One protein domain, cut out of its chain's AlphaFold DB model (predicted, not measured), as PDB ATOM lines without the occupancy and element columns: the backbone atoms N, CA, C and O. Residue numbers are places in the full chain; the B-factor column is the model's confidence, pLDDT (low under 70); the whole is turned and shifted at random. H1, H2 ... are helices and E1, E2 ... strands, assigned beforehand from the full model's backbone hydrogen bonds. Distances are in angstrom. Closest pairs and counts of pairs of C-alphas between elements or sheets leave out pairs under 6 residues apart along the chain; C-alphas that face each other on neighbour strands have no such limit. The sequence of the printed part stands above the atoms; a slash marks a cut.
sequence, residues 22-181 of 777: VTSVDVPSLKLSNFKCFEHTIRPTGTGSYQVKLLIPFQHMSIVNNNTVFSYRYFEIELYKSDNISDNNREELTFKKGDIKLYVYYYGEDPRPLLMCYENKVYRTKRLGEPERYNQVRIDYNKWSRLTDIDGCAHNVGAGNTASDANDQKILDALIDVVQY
ATOM      1  N   VAL A  22     -12.988  23.484  -7.298       91.56
ATOM      2  CA  VAL A  22     -14.031  22.458  -7.224       91.56
ATOM      3  C   VAL A  22     -15.372  23.153  -7.056       91.56
ATOM      4  O   VAL A  22     -15.551  23.952  -6.138       91.56
ATOM      5  N   THR A  23     -16.312  22.856  -7.946       92.94
ATOM      6  CA  THR A  23     -17.656  23.446  -7.939       92.94
ATOM      7  C   THR A  23     -18.704  22.346  -7.996       92.94
ATOM      8  O   THR A  23     -18.505  21.327  -8.652       92.94
ATOM      9  N   SER A  24     -19.812  22.509  -7.273       91.25
ATOM     10  CA  SER A  24     -20.931  21.569  -7.373       91.25
ATOM     11  C   SER A  24     -21.676  21.800  -8.686       91.25
ATOM     12  O   SER A  24     -21.951  22.943  -9.049       91.25
ATOM     13  N   VAL A  25     -22.001  20.713  -9.381       89.56
ATOM     14  CA  VAL A  25     -22.808  20.727 -10.603       89.56
ATOM     15  C   VAL A  25     -24.222  20.294 -10.233       89.56
ATOM     16  O   VAL A  25     -24.423  19.174  -9.756       89.56
ATOM     17  N   ASP A  26     -25.199  21.180 -10.431       85.69
ATOM     18  CA  ASP A  26     -26.604  20.876 -10.148       85.69
ATOM     19  C   ASP A  26     -27.217  20.115 -11.329       85.69
ATOM     20  O   ASP A  26     -27.542  20.703 -12.360       85.69
ATOM     21  N   VAL A  27     -27.333  18.794 -11.184       85.50
ATOM     22  CA  VAL A  27     -27.980  17.909 -12.161       85.50
ATOM     23  C   VAL A  27     -29.305  17.429 -11.559       85.50
ATOM     24  O   VAL A  27     -29.278  16.618 -10.625       85.50
ATOM     25  N   PRO A  28     -30.468  17.903 -12.049       83.62
ATOM     26  CA  PRO A  28     -31.761  17.651 -11.407       83.62
ATOM     27  C   PRO A  28     -32.079  16.167 -11.172       83.62
ATOM     28  O   PRO A  28     -32.480  15.794 -10.070       83.62
ATOM     29  N   SER A  29     -31.839  15.305 -12.167       81.00
ATOM     30  CA  SER A  29     -32.091  13.856 -12.084       81.00
ATOM     31  C   SER A  29     -31.238  13.161 -11.014       81.00
ATOM     32  O   SER A  29     -31.721  12.285 -10.289       81.00
ATOM     33  N   LEU A  30     -29.980  13.587 -10.861       87.81
ATOM     34  CA  LEU A  30     -29.059  13.076  -9.844       87.81
ATOM     35  C   LEU A  30     -29.458  13.554  -8.448       87.81
ATOM     36  O   LEU A  30     -29.528  12.750  -7.517       87.81
ATOM     37  N   LYS A  31     -29.798  14.839  -8.316       86.50
ATOM     38  CA  LYS A  31     -30.216  15.460  -7.054       86.50
ATOM     39  C   LYS A  31     -31.498  14.848  -6.496       86.50
ATOM     40  O   LYS A  31     -31.572  14.600  -5.295       86.50
ATOM     41  N   LEU A  32     -32.467  14.524  -7.358       83.12
ATOM     42  CA  LEU A  32     -33.684  13.787  -6.981       83.12
ATOM     43  C   LEU A  32     -33.392  12.401  -6.386       83.12
ATOM     44  O   LEU A  32     -34.200  11.884  -5.619       83.12
ATOM     45  N   SER A  33     -32.241  11.825  -6.732       87.38
ATOM     46  CA  SER A  33     -31.746  10.531  -6.248       87.38
ATOM     47  C   SER A  33     -30.639  10.676  -5.192       87.38
ATOM     48  O   SER A  33     -29.941   9.707  -4.902       87.38
ATOM     49  N   ASN A  34     -30.463  11.874  -4.615       90.31
ATOM     50  CA  ASN A  34     -29.434  12.208  -3.623       90.31
ATOM     51  C   ASN A  34     -27.979  12.009  -4.103       90.31
ATOM     52  O   ASN A  34     -27.056  11.957  -3.293       90.31
ATOM     53  N   PHE A  35     -27.736  11.916  -5.410       92.69
ATOM     54  CA  PHE A  35     -26.381  11.925  -5.954       92.69
ATOM     55  C   PHE A  35     -25.874  13.360  -6.103       92.69
ATOM     56  O   PHE A  35     -26.619  14.277  -6.450       92.69
ATOM     57  N   LYS A  36     -24.577  13.544  -5.858       94.00
ATOM     58  CA  LYS A  36     -23.874  14.821  -5.994       94.00
ATOM     59  C   LYS A  36     -22.805  14.701  -7.069       94.00
ATOM     60  O   LYS A  36     -22.094  13.699  -7.125       94.00
ATOM     61  N   CYS A  37     -22.673  15.739  -7.885       93.88
ATOM     62  CA  CYS A  37     -21.622  15.869  -8.883       93.88
ATOM     63  C   CYS A  37     -20.756  17.090  -8.557       93.88
ATOM     64  O   CYS A  37     -21.276  18.158  -8.213       93.88
ATOM     65  N   PHE A  38     -19.440  16.931  -8.669       93.94
ATOM     66  CA  PHE A  38     -18.474  18.013  -8.510       93.94
ATOM     67  C   PHE A  38     -17.588  18.115  -9.747       93.94
ATOM     68  O   PHE A  38     -16.995  17.123 -10.166       93.94
ATOM     69  N   GLU A  39     -17.481  19.317 -10.309       92.50
ATOM     70  CA  GLU A  39     -16.556  19.662 -11.387       92.50
ATOM     71  C   GLU A  39     -15.258  20.202 -10.781       92.50
ATOM     72  O   GLU A  39     -15.241  21.234 -10.109       92.50
ATOM     73  N   HIS A  40     -14.164  19.506 -11.061       90.62
ATOM     74  CA  HIS A  40     -12.800  19.912 -10.769       90.62
ATOM     75  C   HIS A  40     -12.221  20.560 -12.030       90.62
ATOM     76  O   HIS A  40     -12.020  19.884 -13.043       90.62
ATOM     77  N   THR A  41     -11.938  21.862 -11.969       87.31
ATOM     78  CA  THR A  41     -11.261  22.600 -13.044       87.31
ATOM     79  C   THR A  41      -9.770  22.674 -12.743       87.31
ATOM     80  O   THR A  41      -9.327  23.391 -11.842       87.31
ATOM     81  N   ILE A  42      -8.990  21.918 -13.508       81.25
ATOM     82  CA  ILE A  42      -7.539  21.819 -13.381       81.25
ATOM     83  C   ILE A  42      -6.916  22.729 -14.443       81.25
ATOM     84  O   ILE A  42      -7.111  22.520 -15.640       81.25
ATOM     85  N   ARG A  43      -6.159  23.739 -13.995       78.69
ATOM     86  CA  ARG A  43      -5.451  24.701 -14.853       78.69
ATOM     87  C   ARG A  43      -3.941  24.533 -14.703       78.69
ATOM     88  O   ARG A  43      -3.374  25.049 -13.744       78.69
ATOM     89  N   PRO A  44      -3.280  23.794 -15.603       70.44
ATOM     90  CA  PRO A  44      -1.840  23.589 -15.529       70.44
ATOM     91  C   PRO A  44      -1.084  24.903 -15.765       70.44
ATOM     92  O   PRO A  44      -1.394  25.633 -16.707       70.44
ATOM     93  N   THR A  45      -0.063  25.193 -14.961       62.84
ATOM     94  CA  THR A  45       0.806  26.366 -15.142       62.84
ATOM     95  C   THR A  45       2.114  25.944 -15.826       62.84
ATOM     96  O   THR A  45       2.998  25.390 -15.189       62.84
ATOM     97  N   GLY A  46       2.266  26.152 -17.142       59.06
ATOM     98  CA  GLY A  46       3.546  25.921 -17.841       59.06
ATOM     99  C   GLY A  46       3.455  25.497 -19.316       59.06
ATOM    100  O   GLY A  46       2.376  25.239 -19.847       59.06
ATOM    101  N   THR A  47       4.613  25.424 -19.987       53.03
ATOM    102  CA  THR A  47       4.781  24.934 -21.371       53.03
ATOM    103  C   THR A  47       5.709  23.704 -21.432       53.03
ATOM    104  O   THR A  47       6.923  23.850 -21.304       53.03
ATOM    105  N   GLY A  48       5.164  22.496 -21.634       58.12
ATOM    106  CA  GLY A  48       5.906  21.224 -21.658       58.12
ATOM    107  C   GLY A  48       5.021  20.005 -21.979       58.12
ATOM    108  O   GLY A  48       3.804  20.135 -22.103       58.12
ATOM    109  N   SER A  49       5.631  18.827 -22.145       56.06
ATOM    110  CA  SER A  49       4.926  17.542 -22.292       56.06
ATOM    111  C   SER A  49       4.643  16.971 -20.903       56.06
ATOM    112  O   SER A  49       5.568  16.517 -20.234       56.06
ATOM    113  N   TYR A  50       3.394  17.022 -20.445       65.88
ATOM    114  CA  TYR A  50       3.043  16.617 -19.081       65.88
ATOM    115  C   TYR A  50       2.271  15.293 -19.044       65.88
ATOM    116  O   TYR A  50       1.768  14.808 -20.058       65.88
ATOM    117  N   GLN A  51       2.146  14.727 -17.848       67.12
ATOM    118  CA  GLN A  51       1.240  13.622 -17.548       67.12
ATOM    119  C   GLN A  51       0.302  14.055 -16.422       67.12
ATOM    120  O   GLN A  51       0.741  14.675 -15.452       67.12
ATOM    121  N   VAL A  52      -0.986  13.742 -16.556       74.88
ATOM    122  CA  VAL A  52      -1.970  13.952 -15.489       74.88
ATOM    123  C   VAL A  52      -2.062  12.663 -14.690       74.88
ATOM    124  O   VAL A  52      -2.288  11.602 -15.261       74.88
ATOM    125  N   LYS A  53      -1.904  12.751 -13.370       81.50
ATOM    126  CA  LYS A  53      -2.071  11.612 -12.464       81.50
ATOM    127  C   LYS A  53      -3.193  11.909 -11.492       81.50
ATOM    128  O   LYS A  53      -3.161  12.918 -10.791       81.50
ATOM    129  N   LEU A  54      -4.185  11.029 -11.459       86.12
ATOM    130  CA  LEU A  54      -5.264  11.092 -10.484       86.12
ATOM    131  C   LEU A  54      -4.865  10.242  -9.284       86.12
ATOM    132  O   LEU A  54      -4.403   9.116  -9.455       86.12
ATOM    133  N   LEU A  55      -5.012  10.793  -8.083       86.88
ATOM    134  CA  LEU A  55      -4.607  10.139  -6.846       86.88
ATOM    135  C   LEU A  55      -5.819   9.889  -5.955       86.88
ATOM    136  O   LEU A  55      -6.668  10.767  -5.802       86.88
ATOM    137  N   ILE A  56      -5.861   8.725  -5.314       86.44
ATOM    138  CA  ILE A  56      -6.886   8.376  -4.328       86.44
ATOM    139  C   ILE A  56      -6.223   7.937  -3.016       86.44
ATOM    140  O   ILE A  56      -5.287   7.131  -3.048       86.44
ATOM    141  N   PRO A  57      -6.637   8.485  -1.856       84.19
ATOM    142  CA  PRO A  57      -6.127   8.025  -0.576       84.19
ATOM    143  C   PRO A  57      -6.808   6.711  -0.193       84.19
ATOM    144  O   PRO A  57      -8.035   6.623  -0.219       84.19
ATOM    145  N   PHE A  58      -6.021   5.713   0.202       77.31
ATOM    146  CA  PHE A  58      -6.545   4.552   0.918       77.31
ATOM    147  C   PHE A  58      -5.526   3.959   1.892       77.31
ATOM    148  O   PHE A  58      -4.333   4.286   1.872       77.31
ATOM    149  N   GLN A  59      -6.019   3.107   2.789       76.94
ATOM    150  CA  GLN A  59      -5.199   2.417   3.772       76.94
ATOM    151  C   GLN A  59      -4.231   1.438   3.091       76.94
ATOM    152  O   GLN A  59      -4.622   0.494   2.411       76.94
ATOM    153  N   HIS A  60      -2.941   1.648   3.312       77.00
ATOM    154  CA  HIS A  60      -1.856   0.789   2.873       77.00
ATOM    155  C   HIS A  60      -1.317  -0.028   4.046       77.00
ATOM    156  O   HIS A  60      -0.796   0.521   5.022       77.00
ATOM    157  N   MET A  61      -1.405  -1.349   3.917       78.31
ATOM    158  CA  MET A  61      -0.789  -2.294   4.838       78.31
ATOM    159  C   MET A  61       0.657  -2.570   4.416       78.31
ATOM    160  O   MET A  61       0.921  -2.923   3.268       78.31
ATOM    161  N   SER A  62       1.585  -2.464   5.363       78.25
ATOM    162  CA  SER A  62       2.992  -2.832   5.188       78.25
ATOM    163  C   SER A  62       3.442  -3.762   6.314       78.25
ATOM    164  O   SER A  62       2.903  -3.710   7.419       78.25
ATOM    165  N   ILE A  63       4.416  -4.628   6.035       80.62
ATOM    166  CA  ILE A  63       5.009  -5.516   7.040       80.62
ATOM    167  C   ILE A  63       6.377  -4.946   7.405       80.62
ATOM    168  O   ILE A  63       7.271  -4.892   6.562       80.62
ATOM    169  N   VAL A  64       6.537  -4.522   8.658       82.44
ATOM    170  CA  VAL A  64       7.795  -3.990   9.199       82.44
ATOM    171  C   VAL A  64       8.173  -4.825  10.417       82.44
ATOM    172  O   VAL A  64       7.412  -4.887  11.378       82.44
ATOM    173  N   ASN A  65       9.338  -5.482  10.389       81.94
ATOM    174  CA  ASN A  65       9.836  -6.334  11.481       81.94
ATOM    175  C   ASN A  65       8.809  -7.375  11.979       81.94
ATOM    176  O   ASN A  65       8.585  -7.502  13.178       81.94
ATOM    177  N   ASN A  66       8.156  -8.093  11.057       80.38
ATOM    178  CA  ASN A  66       7.063  -9.045  11.329       80.38
ATOM    179  C   ASN A  66       5.798  -8.454  11.981       80.38
ATOM    180  O   ASN A  66       4.869  -9.203  12.278       80.38
ATOM    181  N   ASN A  67       5.708  -7.132  12.129       66.75
ATOM    182  CA  ASN A  67       4.499  -6.447  12.566       66.75
ATOM    183  C   ASN A  67       3.768  -5.836  11.370       66.75
ATOM    184  O   ASN A  67       4.376  -5.283  10.451       66.75
ATOM    185  N   THR A  68       2.440  -5.922  11.401       78.44
ATOM    186  CA  THR A  68       1.586  -5.268  10.408       78.44
ATOM    187  C   THR A  68       1.415  -3.804  10.796       78.44
ATOM    188  O   THR A  68       0.925  -3.507  11.884       78.44
ATOM    189  N   VAL A  69       1.824  -2.893   9.914       76.88
ATOM    190  CA  VAL A  69       1.697  -1.443  10.094       76.88
ATOM    191  C   VAL A  69       0.778  -0.895   9.010       76.88
ATOM    192  O   VAL A  69       1.040  -1.068   7.816       76.88
ATOM    193  N   PHE A  70      -0.285  -0.215   9.431       75.94
ATOM    194  CA  PHE A  70      -1.209   0.484   8.543       75.94
ATOM    195  C   PHE A  70      -0.791   1.952   8.418       75.94
ATOM    196  O   PHE A  70      -0.512   2.616   9.414       75.94
ATOM    197  N   SER A  71      -0.733   2.458   7.189       80.31
ATOM    198  CA  SER A  71      -0.481   3.871   6.876       80.31
ATOM    199  C   SER A  71      -1.450   4.325   5.793       80.31
ATOM    200  O   SER A  71      -1.899   3.499   5.007       80.31
ATOM    201  N   TYR A  72      -1.762   5.612   5.701       81.25
ATOM    202  CA  TYR A  72      -2.537   6.133   4.574       81.25
ATOM    203  C   TYR A  72      -1.592   6.677   3.514       81.25
ATOM    204  O   TYR A  72      -0.691   7.459   3.820       81.25
ATOM    205  N   ARG A  73      -1.776   6.239   2.268       82.69
ATOM    206  CA  ARG A  73      -0.980   6.697   1.126       82.69
ATOM    207  C   ARG A  73      -1.899   7.064  -0.025       82.69
ATOM    208  O   ARG A  73      -2.999   6.531  -0.153       82.69
ATOM    209  N   TYR A  74      -1.427   7.983  -0.854       85.38
ATOM    210  CA  TYR A  74      -2.051   8.276  -2.132       85.38
ATOM    211  C   TYR A  74      -1.540   7.291  -3.176       85.38
ATOM    212  O   TYR A  74      -0.332   7.089  -3.300       85.38
ATOM    213  N   PHE A  75      -2.463   6.706  -3.926       85.12
ATOM    214  CA  PHE A  75      -2.159   5.803  -5.026       85.12
ATOM    215  C   PHE A  75      -2.653   6.393  -6.333       85.12
ATOM    216  O   PHE A  75      -3.718   7.009  -6.377       85.12
ATOM    217  N   GLU A  76      -1.874   6.181  -7.387       89.62
ATOM    218  CA  GLU A  76      -2.268   6.534  -8.743       89.62
ATOM    219  C   GLU A  76      -3.444   5.665  -9.190       89.62
ATOM    220  O   GLU A  76      -3.421   4.444  -9.031       89.62
ATOM    221  N   ILE A  77      -4.476   6.311  -9.727       90.75
ATOM    222  CA  ILE A  77      -5.603   5.633 -10.347       90.75
ATOM    223  C   ILE A  77      -5.175   5.100 -11.715       90.75
ATOM    224  O   ILE A  77      -4.681   5.827 -12.574       90.75
ATOM    225  N   GLU A  78      -5.445   3.823 -11.926       91.81
ATOM    226  CA  GLU A  78      -5.294   3.100 -13.171       91.81
ATOM    227  C   GLU A  78      -6.649   3.027 -13.882       91.81
ATOM    228  O   GLU A  78      -7.634   2.500 -13.350       91.81
ATOM    229  N   LEU A  79      -6.694   3.559 -15.101       92.12
ATOM    230  CA  LEU A  79      -7.877   3.544 -15.950       92.12
ATOM    231  C   LEU A  79      -7.799   2.378 -16.932       92.12
ATOM    232  O   LEU A  79      -6.748   2.123 -17.519       92.12
ATOM    233  N   TYR A  80      -8.918   1.692 -17.135       92.38
ATOM    234  CA  TYR A  80      -9.025   0.545 -18.028       92.38
ATOM    235  C   TYR A  80     -10.173   0.734 -19.018       92.38
ATOM    236  O   TYR A  80     -11.259   1.186 -18.655       92.38
ATOM    237  N   LYS A  81      -9.965   0.306 -20.269       90.88
ATOM    238  CA  LYS A  81     -10.952   0.392 -21.365       90.88
ATOM    239  C   LYS A  81     -12.229  -0.415 -21.112       90.88
ATOM    240  O   LYS A  81     -13.222  -0.201 -21.797       90.88
ATOM    241  N   SER A  82     -12.182  -1.378 -20.195       88.06
ATOM    242  CA  SER A  82     -13.304  -2.242 -19.827       88.06
ATOM    243  C   SER A  82     -13.072  -2.851 -18.445       88.06
ATOM    244  O   SER A  82     -12.006  -2.688 -17.854       88.06
ATOM    245  N   ASP A  83     -14.043  -3.630 -17.974       85.31
ATOM    246  CA  ASP A  83     -13.937  -4.425 -16.749       85.31
ATOM    247  C   ASP A  83     -12.845  -5.511 -16.778       85.31
ATOM    248  O   ASP A  83     -12.524  -6.078 -15.727       85.31
ATOM    249  N   ASN A  84     -12.277  -5.818 -17.949       86.06
ATOM    250  CA  ASN A  84     -11.150  -6.733 -18.082       86.06
ATOM    251  C   ASN A  84      -9.828  -6.008 -17.775       86.06
ATOM    252  O   ASN A  84      -9.188  -5.436 -18.662       86.06
ATOM    253  N   ILE A  85      -9.435  -6.044 -16.503       81.94
ATOM    254  CA  ILE A  85      -8.223  -5.408 -15.980       81.94
ATOM    255  C   ILE A  85      -6.989  -6.183 -16.444       81.94
ATOM    256  O   ILE A  85      -6.672  -7.256 -15.933       81.94
ATOM    257  N   SER A  86      -6.288  -5.614 -17.419       85.81
ATOM    258  CA  SER A  86      -4.991  -6.080 -17.906       85.81
ATOM    259  C   SER A  86      -4.204  -4.895 -18.453       85.81
ATOM    260  O   SER A  86      -4.808  -3.910 -18.882       85.81
ATOM    261  N   ASP A  87      -2.877  -5.003 -18.496       84.88
ATOM    262  CA  ASP A  87      -2.018  -3.938 -19.031       84.88
ATOM    263  C   ASP A  87      -2.376  -3.575 -20.481       84.88
ATOM    264  O   ASP A  87      -2.385  -2.405 -20.849       84.88
ATOM    265  N   ASN A  88      -2.806  -4.558 -21.283       86.19
ATOM    266  CA  ASN A  88      -3.270  -4.346 -22.660       86.19
ATOM    267  C   ASN A  88      -4.525  -3.454 -22.755       86.19
ATOM    268  O   ASN A  88      -4.783  -2.825 -23.786       86.19
ATOM    269  N   ASN A  89      -5.316  -3.402 -21.682       88.25
ATOM    270  CA  ASN A  89      -6.526  -2.593 -21.577       88.25
ATOM    271  C   ASN A  89      -6.316  -1.301 -20.787       88.25
ATOM    272  O   ASN A  89      -7.282  -0.556 -20.627       88.25
ATOM    273  N   ARG A  90      -5.100  -1.026 -20.303       89.62
ATOM    274  CA  ARG A  90      -4.796   0.199 -19.566       89.62
ATOM    275  C   ARG A  90      -4.905   1.417 -20.488       89.62
ATOM    276  O   ARG A  90      -4.506   1.379 -21.654       89.62
ATOM    277  N   GLU A  91      -5.494   2.488 -19.976       86.75
ATOM    278  CA  GLU A  91      -5.528   3.801 -20.613       86.75
ATOM    279  C   GLU A  91      -4.550   4.729 -19.893       86.75
ATOM    280  O   GLU A  91      -4.550   4.825 -18.666       86.75
ATOM    281  N   GLU A  92      -3.721   5.422 -20.668       79.69
ATOM    282  CA  GLU A  92      -2.862   6.478 -20.146       79.69
ATOM    283  C   GLU A  92      -3.588   7.823 -20.186       79.69
ATOM    284  O   GLU A  92      -4.263   8.170 -21.160       79.69
ATOM    285  N   LEU A  93      -3.416   8.598 -19.120       76.31
ATOM    286  CA  LEU A  93      -3.888   9.970 -19.035       76.31
ATOM    287  C   LEU A  93      -2.888  10.895 -19.732       76.31
ATOM    288  O   LEU A  93      -1.886  11.327 -19.156       76.31
ATOM    289  N   THR A  94      -3.158  11.202 -20.998       66.94
ATOM    290  CA  THR A  94      -2.355  12.164 -21.756       66.94
ATOM    291  C   THR A  94      -2.730  13.588 -21.376       66.94
ATOM    292  O   THR A  94      -3.905  13.951 -21.392       66.94
ATOM    293  N   PHE A  95      -1.733  14.422 -21.096       66.31
ATOM    294  CA  PHE A  95      -1.958  15.845 -20.897       66.31
ATOM    295  C   PHE A  95      -2.499  16.526 -22.157       66.31
ATOM    296  O   PHE A  95      -2.000  16.295 -23.262       66.31
ATOM    297  N   LYS A  96      -3.442  17.455 -21.970       64.56
ATOM    298  CA  LYS A  96      -3.879  18.387 -23.010       64.56
ATOM    299  C   LYS A  96      -3.701  19.830 -22.563       64.56
ATOM    300  O   LYS A  96      -3.910  20.174 -21.404       64.56
ATOM    301  N   LYS A  97      -3.318  20.677 -23.520       63.16
ATOM    302  CA  LYS A  97      -3.186  22.122 -23.326       63.16
ATOM    303  C   LYS A  97      -4.581  22.740 -23.180       63.16
ATOM    304  O   LYS A  97      -5.369  22.660 -24.118       63.16
ATOM    305  N   GLY A  98      -4.853  23.376 -22.042       71.00
ATOM    306  CA  GLY A  98      -6.123  24.050 -21.748       71.00
ATOM    307  C   GLY A  98      -6.686  23.681 -20.374       71.00
ATOM    308  O   GLY A  98      -6.033  22.977 -19.604       71.00
ATOM    309  N   ASP A  99      -7.895  24.166 -20.081       74.81
ATOM    310  CA  ASP A  99      -8.631  23.811 -18.864       74.81
ATOM    311  C   ASP A  99      -9.063  22.339 -18.941       74.81
ATOM    312  O   ASP A  99      -9.763  21.921 -19.865       74.81
ATOM    313  N   ILE A 100      -8.642  21.548 -17.957       81.38
ATOM    314  CA  ILE A 100      -9.004  20.138 -17.829       81.38
ATOM    315  C   ILE A 100     -10.169  20.037 -16.845       81.38
ATOM    316  O   ILE A 100     -10.066  20.495 -15.706       81.38
ATOM    317  N   LYS A 101     -11.262  19.403 -17.275       85.88
ATOM    318  CA  LYS A 101     -12.436  19.148 -16.437       85.88
ATOM    319  C   LYS A 101     -12.486  17.688 -16.003       85.88
ATOM    320  O   LYS A 101     -12.429  16.787 -16.839       85.88
ATOM    321  N   LEU A 102     -12.617  17.475 -14.700       89.12
ATOM    322  CA  LEU A 102     -12.870  16.173 -14.091       89.12
ATOM    323  C   LEU A 102     -14.167  16.263 -13.292       89.12
ATOM    324  O   LEU A 102     -14.278  17.086 -12.390       89.12
ATOM    325  N   TYR A 103     -15.125  15.399 -13.598       92.62
ATOM    326  CA  TYR A 103     -16.355  15.272 -12.823       92.62
ATOM    327  C   TYR A 103     -16.230  14.082 -11.884       92.62
ATOM    328  O   TYR A 103     -15.812  13.006 -12.313       92.62
ATOM    329  N   VAL A 104     -16.591  14.254 -10.616       94.31
ATOM    330  CA  VAL A 104     -16.600  13.168  -9.629       94.31
ATOM    331  C   VAL A 104     -17.974  13.091  -8.986       94.31
ATOM    332  O   VAL A 104     -18.546  14.110  -8.590       94.31
ATOM    333  N   TYR A 105     -18.506  11.874  -8.905       95.69
ATOM    334  CA  TYR A 105     -19.861  11.618  -8.439       95.69
ATOM    335  C   TYR A 105     -19.845  10.890  -7.097       95.69
ATOM    336  O   TYR A 105     -19.113   9.914  -6.915       95.69
ATOM    337  N   TYR A 106     -20.700  11.342  -6.187       95.00
ATOM    338  CA  TYR A 106     -20.857  10.824  -4.830       95.00
ATOM    339  C   TYR A 106     -22.335  10.588  -4.528       95.00
ATOM    340  O   TYR A 106     -23.208  11.158  -5.183       95.00
ATOM    341  N   TYR A 107     -22.621   9.784  -3.510       94.06
ATOM    342  CA  TYR A 107     -23.970   9.646  -2.969       94.06
ATOM    343  C   TYR A 107     -24.078  10.420  -1.655       94.06
ATOM    344  O   TYR A 107     -23.383  10.090  -0.703       94.06
ATOM    345  N   GLY A 108     -24.946  11.428  -1.590       92.38
ATOM    346  CA  GLY A 108     -25.255  12.177  -0.374       92.38
ATOM    347  C   GLY A 108     -24.017  12.657   0.387       92.38
ATOM    348  O   GLY A 108     -23.257  13.485  -0.114       92.38
ATOM    349  N   GLU A 109     -23.842  12.156   1.609       90.50
ATOM    350  CA  GLU A 109     -22.686  12.444   2.474       90.50
ATOM    351  C   GLU A 109     -21.637  11.315   2.463       90.50
ATOM    352  O   GLU A 109     -20.667  11.359   3.220       90.50
ATOM    353  N   ASP A 110     -21.804  10.302   1.606       91.88
ATOM    354  CA  ASP A 110     -20.830   9.230   1.432       91.88
ATOM    355  C   ASP A 110     -19.561   9.771   0.752       91.88
ATOM    356  O   ASP A 110     -19.601  10.198  -0.407       91.88
ATOM    357  N   PRO A 111     -18.409   9.760   1.442       89.62
ATOM    358  CA  PRO A 111     -17.190  10.404   0.959       89.62
ATOM    359  C   PRO A 111     -16.461   9.590  -0.115       89.62
ATOM    360  O   PRO A 111     -15.401  10.008  -0.593       89.62
ATOM    361  N   ARG A 112     -16.959   8.399  -0.460       90.62
ATOM    362  CA  ARG A 112     -16.292   7.497  -1.397       90.62
ATOM    363  C   ARG A 112     -16.779   7.786  -2.826       90.62
ATOM    364  O   ARG A 112     -17.986   7.762  -3.068       90.62
ATOM    365  N   PRO A 113     -15.870   8.054  -3.782       92.25
ATOM    366  CA  PRO A 113     -16.260   8.389  -5.147       92.25
ATOM    367  C   PRO A 113     -16.828   7.157  -5.862       92.25
ATOM    368  O   PRO A 113     -16.231   6.079  -5.833       92.25
ATOM    369  N   LEU A 114     -17.979   7.326  -6.512       93.94
ATOM    370  CA  LEU A 114     -18.698   6.254  -7.205       93.94
ATOM    371  C   LEU A 114     -18.265   6.161  -8.670       93.94
ATOM    372  O   LEU A 114     -17.810   5.114  -9.135       93.94
ATOM    373  N   LEU A 115     -18.385   7.287  -9.376       94.62
ATOM    374  CA  LEU A 115     -18.003   7.459 -10.771       94.62
ATOM    375  C   LEU A 115     -17.040   8.640 -10.905       94.62
ATOM    376  O   LEU A 115     -17.047   9.568 -10.090       94.62
ATOM    377  N   MET A 116     -16.260   8.630 -11.978       93.56
ATOM    378  CA  MET A 116     -15.519   9.793 -12.451       93.56
ATOM    379  C   MET A 116     -15.782   9.964 -13.946       93.56
ATOM    380  O   MET A 116     -15.888   8.971 -14.662       93.56
ATOM    381  N   CYS A 117     -15.840  11.198 -14.433       91.56
ATOM    382  CA  CYS A 117     -15.826  11.480 -15.861       91.56
ATOM    383  C   CYS A 117     -14.652  12.384 -16.218       91.56
ATOM    384  O   CYS A 117     -14.521  13.494 -15.700       91.56
ATOM    385  N   TYR A 118     -13.807  11.891 -17.114       87.25
ATOM    386  CA  TYR A 118     -12.627  12.582 -17.610       87.25
ATOM    387  C   TYR A 118     -12.604  12.488 -19.134       87.25
ATOM    388  O   TYR A 118     -12.726  11.399 -19.688       87.25
ATOM    389  N   GLU A 119     -12.476  13.625 -19.822       80.62
ATOM    390  CA  GLU A 119     -12.443  13.695 -21.294       80.62
ATOM    391  C   GLU A 119     -13.581  12.942 -22.005       80.62
ATOM    392  O   GLU A 119     -13.355  12.186 -22.951       80.62
ATOM    393  N   ASN A 120     -14.821  13.142 -21.554       84.50
ATOM    394  CA  ASN A 120     -16.004  12.446 -22.076       84.50
ATOM    395  C   ASN A 120     -15.932  10.915 -21.961       84.50
ATOM    396  O   ASN A 120     -16.605  10.194 -22.694       84.50
ATOM    397  N   LYS A 121     -15.129  10.402 -21.028       89.19
ATOM    398  CA  LYS A 121     -15.096   8.990 -20.667       89.19
ATOM    399  C   LYS A 121     -15.501   8.857 -19.211       89.19
ATOM    400  O   LYS A 121     -14.861   9.427 -18.327       89.19
ATOM    401  N   VAL A 122     -16.568   8.104 -18.972       93.50
ATOM    402  CA  VAL A 122     -17.033   7.785 -17.623       93.50
ATOM    403  C   VAL A 122     -16.372   6.499 -17.160       93.50
ATOM    404  O   VAL A 122     -16.298   5.522 -17.904       93.50
ATOM    405  N   TYR A 123     -15.914   6.495 -15.919       93.50
ATOM    406  CA  TYR A 123     -15.263   5.374 -15.274       93.50
ATOM    407  C   TYR A 123     -15.953   5.054 -13.953       93.50
ATOM    408  O   TYR A 123     -16.357   5.962 -13.223       93.50
ATOM    409  N   ARG A 124     -16.019   3.765 -13.616       93.06
ATOM    410  CA  ARG A 124     -16.491   3.265 -12.318       93.06
ATOM    411  C   ARG A 124     -15.397   2.536 -11.555       93.06
ATOM    412  O   ARG A 124     -14.515   1.932 -12.165       93.06
ATOM    413  N   THR A 125     -15.500   2.543 -10.231       89.44
ATOM    414  CA  THR A 125     -14.660   1.717  -9.352       89.44
ATOM    415  C   THR A 125     -14.831   0.224  -9.642       89.44
ATOM    416  O   THR A 125     -15.929  -0.236  -9.973       89.44
ATOM    417  N   LYS A 126     -13.762  -0.567  -9.499       87.00
ATOM    418  CA  LYS A 126     -13.840  -2.015  -9.726       87.00
ATOM    419  C   LYS A 126     -14.346  -2.765  -8.492       87.00
ATOM    420  O   LYS A 126     -13.659  -2.837  -7.475       87.00
ATOM    421  N   ARG A 127     -15.488  -3.450  -8.617       87.56
ATOM    422  CA  ARG A 127     -15.926  -4.472  -7.647       87.56
ATOM    423  C   ARG A 127     -15.068  -5.739  -7.782       87.56
ATOM    424  O   ARG A 127     -14.938  -6.294  -8.872       87.56
ATOM    425  N   LEU A 128     -14.519  -6.213  -6.665       85.31
ATOM    426  CA  LEU A 128     -13.658  -7.402  -6.566       85.31
ATOM    427  C   LEU A 128     -14.389  -8.652  -6.047       85.31
ATOM    428  O   LEU A 128     -13.823  -9.745  -6.042       85.31
ATOM    429  N   GLY A 129     -15.624  -8.506  -5.566       85.56
ATOM    430  CA  GLY A 129     -16.446  -9.622  -5.106       85.56
ATOM    431  C   GLY A 129     -17.501  -9.211  -4.087       85.56
ATOM    432  O   GLY A 129     -17.940  -8.063  -4.049       85.56
ATOM    433  N   GLU A 130     -17.899 -10.182  -3.269       86.06
ATOM    434  CA  GLU A 130     -18.912 -10.032  -2.219       86.06
ATOM    435  C   GLU A 130     -18.312  -9.759  -0.843       86.06
ATOM    436  O   GLU A 130     -17.147 -10.107  -0.630       86.06
ATOM    437  N   PRO A 131     -19.102  -9.217   0.101       86.75
ATOM    438  CA  PRO A 131     -18.663  -9.033   1.479       86.75
ATOM    439  C   PRO A 131     -18.167 -10.346   2.091       86.75
ATOM    440  O   PRO A 131     -18.792 -11.400   1.958       86.75
ATOM    441  N   GLU A 132     -17.042 -10.272   2.791       85.62
ATOM    442  CA  GLU A 132     -16.483 -11.358   3.592       85.62
ATOM    443  C   GLU A 132     -16.139 -10.835   4.987       85.62
ATOM    444  O   GLU A 132     -15.968  -9.636   5.184       85.62
ATOM    445  N   ARG A 133     -15.949 -11.746   5.949       86.12
ATOM    446  CA  ARG A 133     -15.736 -11.440   7.377       86.12
ATOM    447  C   ARG A 133     -14.823 -10.244   7.658       86.12
ATOM    448  O   ARG A 133     -15.170  -9.407   8.482       86.12
ATOM    449  N   TYR A 134     -13.679 -10.171   6.986       82.81
ATOM    450  CA  TYR A 134     -12.661  -9.138   7.211       82.81
ATOM    451  C   TYR A 134     -12.703  -7.995   6.197       82.81
ATOM    452  O   TYR A 134     -11.961  -7.031   6.337       82.81
ATOM    453  N   ASN A 135     -13.527  -8.112   5.156       84.81
ATOM    454  CA  ASN A 135     -13.630  -7.107   4.115       84.81
ATOM    455  C   ASN A 135     -15.079  -7.013   3.627       84.81
ATOM    456  O   ASN A 135     -15.508  -7.772   2.753       84.81
ATOM    457  N   GLN A 136     -15.832  -6.098   4.235       88.12
ATOM    458  CA  GLN A 136     -17.257  -5.918   3.960       88.12
ATOM    459  C   GLN A 136     -17.500  -5.208   2.618       88.12
ATOM    460  O   GLN A 136     -18.534  -5.431   1.995       88.12
ATOM    461  N   VAL A 137     -16.535  -4.417   2.128       87.81
ATOM    462  CA  VAL A 137     -16.590  -3.732   0.826       87.81
ATOM    463  C   VAL A 137     -15.344  -4.052   0.017       87.81
ATOM    464  O   VAL A 137     -14.263  -3.514   0.233       87.81
ATOM    465  N   ARG A 138     -15.511  -4.927  -0.972       85.50
ATOM    466  CA  ARG A 138     -14.420  -5.387  -1.832       85.50
ATOM    467  C   ARG A 138     -14.365  -4.569  -3.114       85.50
ATOM    468  O   ARG A 138     -14.803  -5.035  -4.164       85.50
ATOM    469  N   ILE A 139     -13.828  -3.359  -3.010       86.62
ATOM    470  CA  ILE A 139     -13.610  -2.440  -4.134       86.62
ATOM    471  C   ILE A 139     -12.113  -2.185  -4.288       86.62
ATOM    472  O   ILE A 139     -11.421  -1.979  -3.293       86.62
ATOM    473  N   ASP A 140     -11.627  -2.184  -5.527       85.69
ATOM    474  CA  ASP A 140     -10.271  -1.739  -5.849       85.69
ATOM    475  C   ASP A 140     -10.290  -0.247  -6.197       85.69
ATOM    476  O   ASP A 140     -10.655   0.143  -7.307       85.69
ATOM    477  N   TYR A 141      -9.962   0.612  -5.233       84.25
ATOM    478  CA  TYR A 141     -10.098   2.063  -5.407       84.25
ATOM    479  C   TYR A 141      -9.078   2.664  -6.371       84.25
ATOM    480  O   TYR A 141      -9.333   3.740  -6.909       84.25
ATOM    481  N   ASN A 142      -7.950   1.996  -6.626       87.94
ATOM    482  CA  ASN A 142      -6.995   2.446  -7.636       87.94
ATOM    483  C   ASN A 142      -7.304   1.910  -9.037       87.94
ATOM    484  O   ASN A 142      -6.621   2.328  -9.961       87.94
ATOM    485  N   LYS A 143      -8.305   1.043  -9.245       90.88
ATOM    486  CA  LYS A 143      -8.623   0.512 -10.582       90.88
ATOM    487  C   LYS A 143     -10.028   0.864 -11.014       90.88
ATOM    488  O   LYS A 143     -11.014   0.515 -10.365       90.88
ATOM    489  N   TRP A 144     -10.106   1.523 -12.160       93.06
ATOM    490  CA  TRP A 144     -11.343   2.083 -12.670       93.06
ATOM    491  C   TRP A 144     -11.593   1.626 -14.098       93.06
ATOM    492  O   TRP A 144     -10.711   1.672 -14.950       93.06
ATOM    493  N   SER A 145     -12.810   1.161 -14.359       93.19
ATOM    494  CA  SER A 145     -13.207   0.599 -15.651       93.19
ATOM    495  C   SER A 145     -14.123   1.564 -16.388       93.19
ATOM    496  O   SER A 145     -15.072   2.089 -15.799       93.19
ATOM    497  N   ARG A 146     -13.836   1.801 -17.667       92.62
ATOM    498  CA  ARG A 146     -14.632   2.674 -18.526       92.62
ATOM    499  C   ARG A 146     -16.012   2.076 -18.791       92.62
ATOM    500  O   ARG A 146     -16.134   0.892 -19.102       92.62
ATOM    501  N   LEU A 147     -17.032   2.925 -18.727       92.25
ATOM    502  CA  LEU A 147     -18.387   2.652 -19.192       92.25
ATOM    503  C   LEU A 147     -18.501   3.128 -20.643       92.25
ATOM    504  O   LEU A 147     -18.306   4.307 -20.935       92.25
ATOM    505  N   THR A 148     -18.756   2.200 -21.563       88.94
ATOM    506  CA  THR A 148     -18.815   2.484 -23.008       88.94
ATOM    507  C   THR A 148     -20.154   3.045 -23.455       88.94
ATOM    508  O   THR A 148     -20.214   3.690 -24.495       88.94
ATOM    509  N   ASP A 149     -21.201   2.823 -22.664       86.56
ATOM    510  CA  ASP A 149     -22.577   3.121 -23.060       86.56
ATOM    511  C   ASP A 149     -22.991   4.558 -22.703       86.56
ATOM    512  O   ASP A 149     -24.133   4.934 -22.956       86.56
ATOM    513  N   ILE A 150     -22.082   5.357 -22.129       88.38
ATOM    514  CA  ILE A 150     -22.301   6.744 -21.693       88.38
ATOM    515  C   ILE A 150     -21.541   7.703 -22.622       88.38
ATOM    516  O   ILE A 150     -20.340   7.540 -22.841       88.38
ATOM    517  N   ASP A 151     -22.239   8.718 -23.133       77.19
ATOM    518  CA  ASP A 151     -21.825   9.554 -24.269       77.19
ATOM    519  C   ASP A 151     -20.986  10.792 -23.869       77.19
ATOM    520  O   ASP A 151     -20.692  11.652 -24.699       77.19
ATOM    521  N   GLY A 152     -20.554  10.886 -22.606       81.81
ATOM    522  CA  GLY A 152     -19.593  11.890 -22.144       81.81
ATOM    523  C   GLY A 152     -19.900  12.500 -20.778       81.81
ATOM    524  O   GLY A 152     -20.728  11.986 -20.031       81.81
ATOM    525  N   CYS A 153     -19.208  13.602 -20.459       77.38
ATOM    526  CA  CYS A 153     -19.316  14.297 -19.166       77.38
ATOM    527  C   CYS A 153     -20.291  15.484 -19.178       77.38
ATOM    528  O   CYS A 153     -20.379  16.218 -18.198       77.38
ATOM    529  N   ALA A 154     -20.942  15.744 -20.314       71.56
ATOM    530  CA  ALA A 154     -21.823  16.890 -20.457       71.56
ATOM    531  C   ALA A 154     -23.120  16.654 -19.674       71.56
ATOM    532  O   ALA A 154     -23.837  15.690 -19.941       71.56
ATOM    533  N   HIS A 155     -23.395  17.556 -18.732       70.94
ATOM    534  CA  HIS A 155     -24.646  17.628 -17.985       70.94
ATOM    535  C   HIS A 155     -25.500  18.770 -18.512       70.94
ATOM    536  O   HIS A 155     -24.975  19.840 -18.840       70.94
ATOM    537  N   ASN A 156     -26.815  18.567 -18.565       60.38
ATOM    538  CA  ASN A 156     -27.718  19.610 -19.022       60.38
ATOM    539  C   ASN A 156     -27.952  20.651 -17.916       60.38
ATOM    540  O   ASN A 156     -28.860  20.511 -17.099       60.38
ATOM    541  N   VAL A 157     -27.144  21.712 -17.870       53.78
ATOM    542  CA  VAL A 157     -27.352  22.834 -16.935       53.78
ATOM    543  C   VAL A 157     -28.105  23.961 -17.654       53.78
ATOM    544  O   VAL A 157     -27.607  25.070 -17.816       53.78
ATOM    545  N   GLY A 158     -29.314  23.648 -18.132       51.41
ATOM    546  CA  GLY A 158     -30.247  24.601 -18.744       51.41
ATOM    547  C   GLY A 158     -30.468  24.423 -20.254       51.41
ATOM    548  O   GLY A 158     -29.537  24.535 -21.043       51.41
ATOM    549  N   ALA A 159     -31.753  24.283 -20.620       44.31
ATOM    550  CA  ALA A 159     -32.368  24.074 -21.944       44.31
ATOM    551  C   ALA A 159     -32.597  22.598 -22.341       44.31
ATOM    552  O   ALA A 159     -31.672  21.809 -22.481       44.31
ATOM    553  N   GLY A 160     -33.874  22.233 -22.535       50.94
ATOM    554  CA  GLY A 160     -34.367  20.869 -22.788       50.94
ATOM    555  C   GLY A 160     -33.870  20.233 -24.090       50.94
ATOM    556  O   GLY A 160     -34.591  20.178 -25.085       50.94
ATOM    557  N   ASN A 161     -32.634  19.740 -24.070       52.22
ATOM    558  CA  ASN A 161     -32.041  18.902 -25.097       52.22
ATOM    559  C   ASN A 161     -32.229  17.423 -24.723       52.22
ATOM    560  O   ASN A 161     -31.544  16.900 -23.845       52.22
ATOM    561  N   THR A 162     -33.101  16.734 -25.457       56.69
ATOM    562  CA  THR A 162     -33.474  15.329 -25.226       56.69
ATOM    563  C   THR A 162     -32.299  14.345 -25.273       56.69
ATOM    564  O   THR A 162     -32.366  13.285 -24.655       56.69
ATOM    565  N   ALA A 163     -31.216  14.660 -25.997       56.97
ATOM    566  CA  ALA A 163     -30.028  13.804 -26.051       56.97
ATOM    567  C   ALA A 163     -29.198  13.869 -24.754       56.97
ATOM    568  O   ALA A 163     -28.601  12.870 -24.356       56.97
ATOM    569  N   SER A 164     -29.190  15.023 -24.078       61.31
ATOM    570  CA  SER A 164     -28.481  15.205 -22.805       61.31
ATOM    571  C   SER A 164     -29.220  14.530 -21.650       61.31
ATOM    572  O   SER A 164     -28.583  13.912 -20.801       61.31
ATOM    573  N   ASP A 165     -30.554  14.558 -21.669       71.81
ATOM    574  CA  ASP A 165     -31.388  13.914 -20.646       71.81
ATOM    575  C   ASP A 165     -31.222  12.381 -20.665       71.81
ATOM    576  O   ASP A 165     -31.165  11.729 -19.620       71.81
ATOM    577  N   ALA A 166     -31.057  11.793 -21.857       79.81
ATOM    578  CA  ALA A 166     -30.752  10.372 -22.009       79.81
ATOM    579  C   ALA A 166     -29.363  10.002 -21.448       79.81
ATOM    580  O   ALA A 166     -29.209   8.939 -20.845       79.81
ATOM    581  N   ASN A 167     -28.357  10.869 -21.617       85.06
ATOM    582  CA  ASN A 167     -27.022  10.661 -21.053       85.06
ATOM    583  C   ASN A 167     -27.030  10.761 -19.519       85.06
ATOM    584  O   ASN A 167     -26.480   9.889 -18.846       85.06
ATOM    585  N   ASP A 168     -27.713  11.765 -18.966       85.69
ATOM    586  CA  ASP A 168     -27.873  11.930 -17.517       85.69
ATOM    587  C   ASP A 168     -28.601  10.729 -16.889       85.69
ATOM    588  O   ASP A 168     -28.217  10.270 -15.811       85.69
ATOM    589  N   GLN A 169     -29.584  10.142 -17.585       86.38
ATOM    590  CA  GLN A 169     -30.240   8.912 -17.131       86.38
ATOM    591  C   GLN A 169     -29.298   7.698 -17.143       86.38
ATOM    592  O   GLN A 169     -29.335   6.895 -16.213       86.38
ATOM    593  N   LYS A 170     -28.428   7.556 -18.151       90.12
ATOM    594  CA  LYS A 170     -27.417   6.482 -18.179       90.12
ATOM    595  C   LYS A 170     -26.404   6.630 -17.039       90.12
ATOM    596  O   LYS A 170     -26.019   5.636 -16.425       90.12
ATOM    597  N   ILE A 171     -25.992   7.866 -16.730       91.75
ATOM    598  CA  ILE A 171     -25.136   8.168 -15.571       91.75
ATOM    599  C   ILE A 171     -25.866   7.816 -14.272       91.75
ATOM    600  O   ILE A 171     -25.278   7.170 -13.407       91.75
ATOM    601  N   LEU A 172     -27.145   8.182 -14.143       90.38
ATOM    602  CA  LEU A 172     -27.966   7.831 -12.986       90.38
ATOM    603  C   LEU A 172     -28.092   6.311 -12.811       90.38
ATOM    604  O   LEU A 172     -27.833   5.807 -11.722       90.38
ATOM    605  N   ASP A 173     -28.425   5.568 -13.869       90.81
ATOM    606  CA  ASP A 173     -28.535   4.105 -13.823       90.81
ATOM    607  C   ASP A 173     -27.191   3.461 -13.411       90.81
ATOM    608  O   ASP A 173     -27.166   2.544 -12.585       90.81
ATOM    609  N   ALA A 174     -26.060   3.985 -13.905       92.81
ATOM    610  CA  ALA A 174     -24.728   3.542 -13.491       92.81
ATOM    611  C   ALA A 174     -24.425   3.868 -12.018       92.81
ATOM    612  O   ALA A 174     -23.884   3.026 -11.304       92.81
ATOM    613  N   LEU A 175     -24.794   5.055 -11.531       93.94
ATOM    614  CA  LEU A 175     -24.641   5.433 -10.123       93.94
ATOM    615  C   LEU A 175     -25.481   4.545  -9.198       93.94
ATOM    616  O   LEU A 175     -24.990   4.112  -8.153       93.94
ATOM    617  N   ILE A 176     -26.714   4.234  -9.607       92.31
ATOM    618  CA  ILE A 176     -27.627   3.337  -8.890       92.31
ATOM    619  C   ILE A 176     -27.062   1.927  -8.808       92.31
ATOM    620  O   ILE A 176     -27.241   1.293  -7.774       92.31
ATOM    621  N   ASP A 177     -26.391   1.429  -9.848       91.00
ATOM    622  CA  ASP A 177     -25.701   0.135  -9.808       91.00
ATOM    623  C   ASP A 177     -24.488   0.176  -8.867       91.00
ATOM    624  O   ASP A 177     -24.325  -0.690  -8.002       91.00
ATOM    625  N   VAL A 178     -23.670   1.226  -8.990       92.50
ATOM    626  CA  VAL A 178     -22.402   1.367  -8.270       92.50
ATOM    627  C   VAL A 178     -22.594   1.476  -6.760       92.50
ATOM    628  O   VAL A 178     -21.930   0.780  -5.993       92.50
ATOM    629  N   VAL A 179     -23.537   2.300  -6.308       92.31
ATOM    630  CA  VAL A 179     -23.767   2.538  -4.874       92.31
ATOM    631  C   VAL A 179     -24.181   1.265  -4.113       92.31
ATOM    632  O   VAL A 179     -23.902   1.142  -2.920       92.31
ATOM    633  N   GLN A 180     -24.763   0.266  -4.792       89.38
ATOM    634  CA  GLN A 180     -25.244  -0.971  -4.153       89.38
ATOM    635  C   GLN A 180     -24.129  -1.778  -3.495       89.38
ATOM    636  O   GLN A 180     -24.352  -2.446  -2.488       89.38
ATOM    637  N   TYR A 181     -22.919  -1.739  -4.047       88.94
ATOM    638  CA  TYR A 181     -21.807  -2.519  -3.509       88.94
ATOM    639  C   TYR A 181     -20.925  -1.740  -2.526       88.94
ATOM    640  O   TYR A 181     -19.976  -2.311  -1.989       88.94
TER     641      TYR A 181
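AT A GLANCE: This is residues 22 to 181 of the 777 residues of an uncharacterized protein of Theileria orientalis (UniProt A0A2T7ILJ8). A strongly twisted, curled sheet of seven strands has the long helix H2 packed over one face, while the hairpin of E3 and E4 reaches away from the sheet as a long arm whose tip, residues 63 to 68, stands free. The short helix H1 is on the same face as H2, beside the strands. The printed part has 160 residues, with two named helices and nine named strands in the order E1 H1 E2 E3 E4 E5 E6 E7 E8 E9 H2; the class is mixed, helices and strands. The large sheet runs E1 E2 E6 E7 E8 E9 E5 and is mixed, with E9 and E5 parallel; E3 and E4 form a separate antiparallel sheet. The whole is compact, with a radius of gyration of the C-alphas of 17.3 A and spans of 61 by 44 by 31 A.

HOW THE PARTS SIT: E1, residues 22 to 25, is an edge strand, antiparallel to E2, residues 35 to 42, with N 23 and O 39 at 2.9 A. H1, residues 28 to 32, lies between them in the chain; its height over the sheet is 4.9 A and it is over none of the strands. E2 is antiparallel to E6, residues 100 to 107, with N 38 and O 104 at 3.0 A. E3, residues 55 to 64, and E4, residues 67 to 76, form an antiparallel hairpin, with N 60 and O 71 at 2.7 A. E3 bends by 62 degrees at residue 58, and E4 by 62 degrees at residue 72. E4 runs on into E5, residues 78 to 80, at 60 degrees. Residues 79 to 80 also pair antiparallel with residues 90 to 91. E6, E7, residues 115 to 118, E8, residues 121 to 127, and E9, residues 139 to 147, make a meander, each strand the antiparallel neighbour of the one before; N 103 and O 117 are 2.9 A apart, N 116 and O 123 2.9 A, and N 124 and O 145 2.9 A. E9 bends by 100 degrees at residue 142 and is parallel to the edge strand E5, with N 80 and O 144 at 2.8 A. The closest C-alphas of E3 and E9 are those of Ile 56 and Asn 142, 6.8 A apart. H2, residues 162 to 179, is on the sheet at a height of 9.1 A, making two layers, helices on one face of a sheet; it lies over E7 and runs along the strands, at 26 degrees to E7 on the local plane. With residues 168 to 172 alone H2 touches H1, the closest C-alphas being those of Leu 30 and Leu 172, 6.2 A apart. H2 is apart from E3 and E4. In H1 and H2 every O i to N i+4 pair is within hydrogen-bond range.

IN THESE COORDINATES: E1 begins at C-alpha 22, (-14.031, 22.458, -7.224), and is 9.6 A long from first to last C-alpha; H1 is 6.2 A. E2 is 22.5 A long, E3 24.7 A, E4 25.9 A and E5 6.6 A. In the free tip, C-alpha 65 is at (9.836, -6.334, 11.481). E6 is 23.6 A, E7 10.1 A, E8 18.7 A and E9 16.6 A. H2 is 25.9 A long and ends at C-alpha 179, (-23.767, 2.538, -4.874).

THE WHOLE: The two C-alphas farthest apart are those of Asn 65 and Gly 160, at 62.2 A. The printed part has no cut. The long links are E2 to E3, E5 to E6, E8 to E9 and E9 to H2. The mean pLDDT of the printed part is 82.8; under 70 are residues 45 to 51, residue 67, residues 94 to 97 and residues 156 to 164.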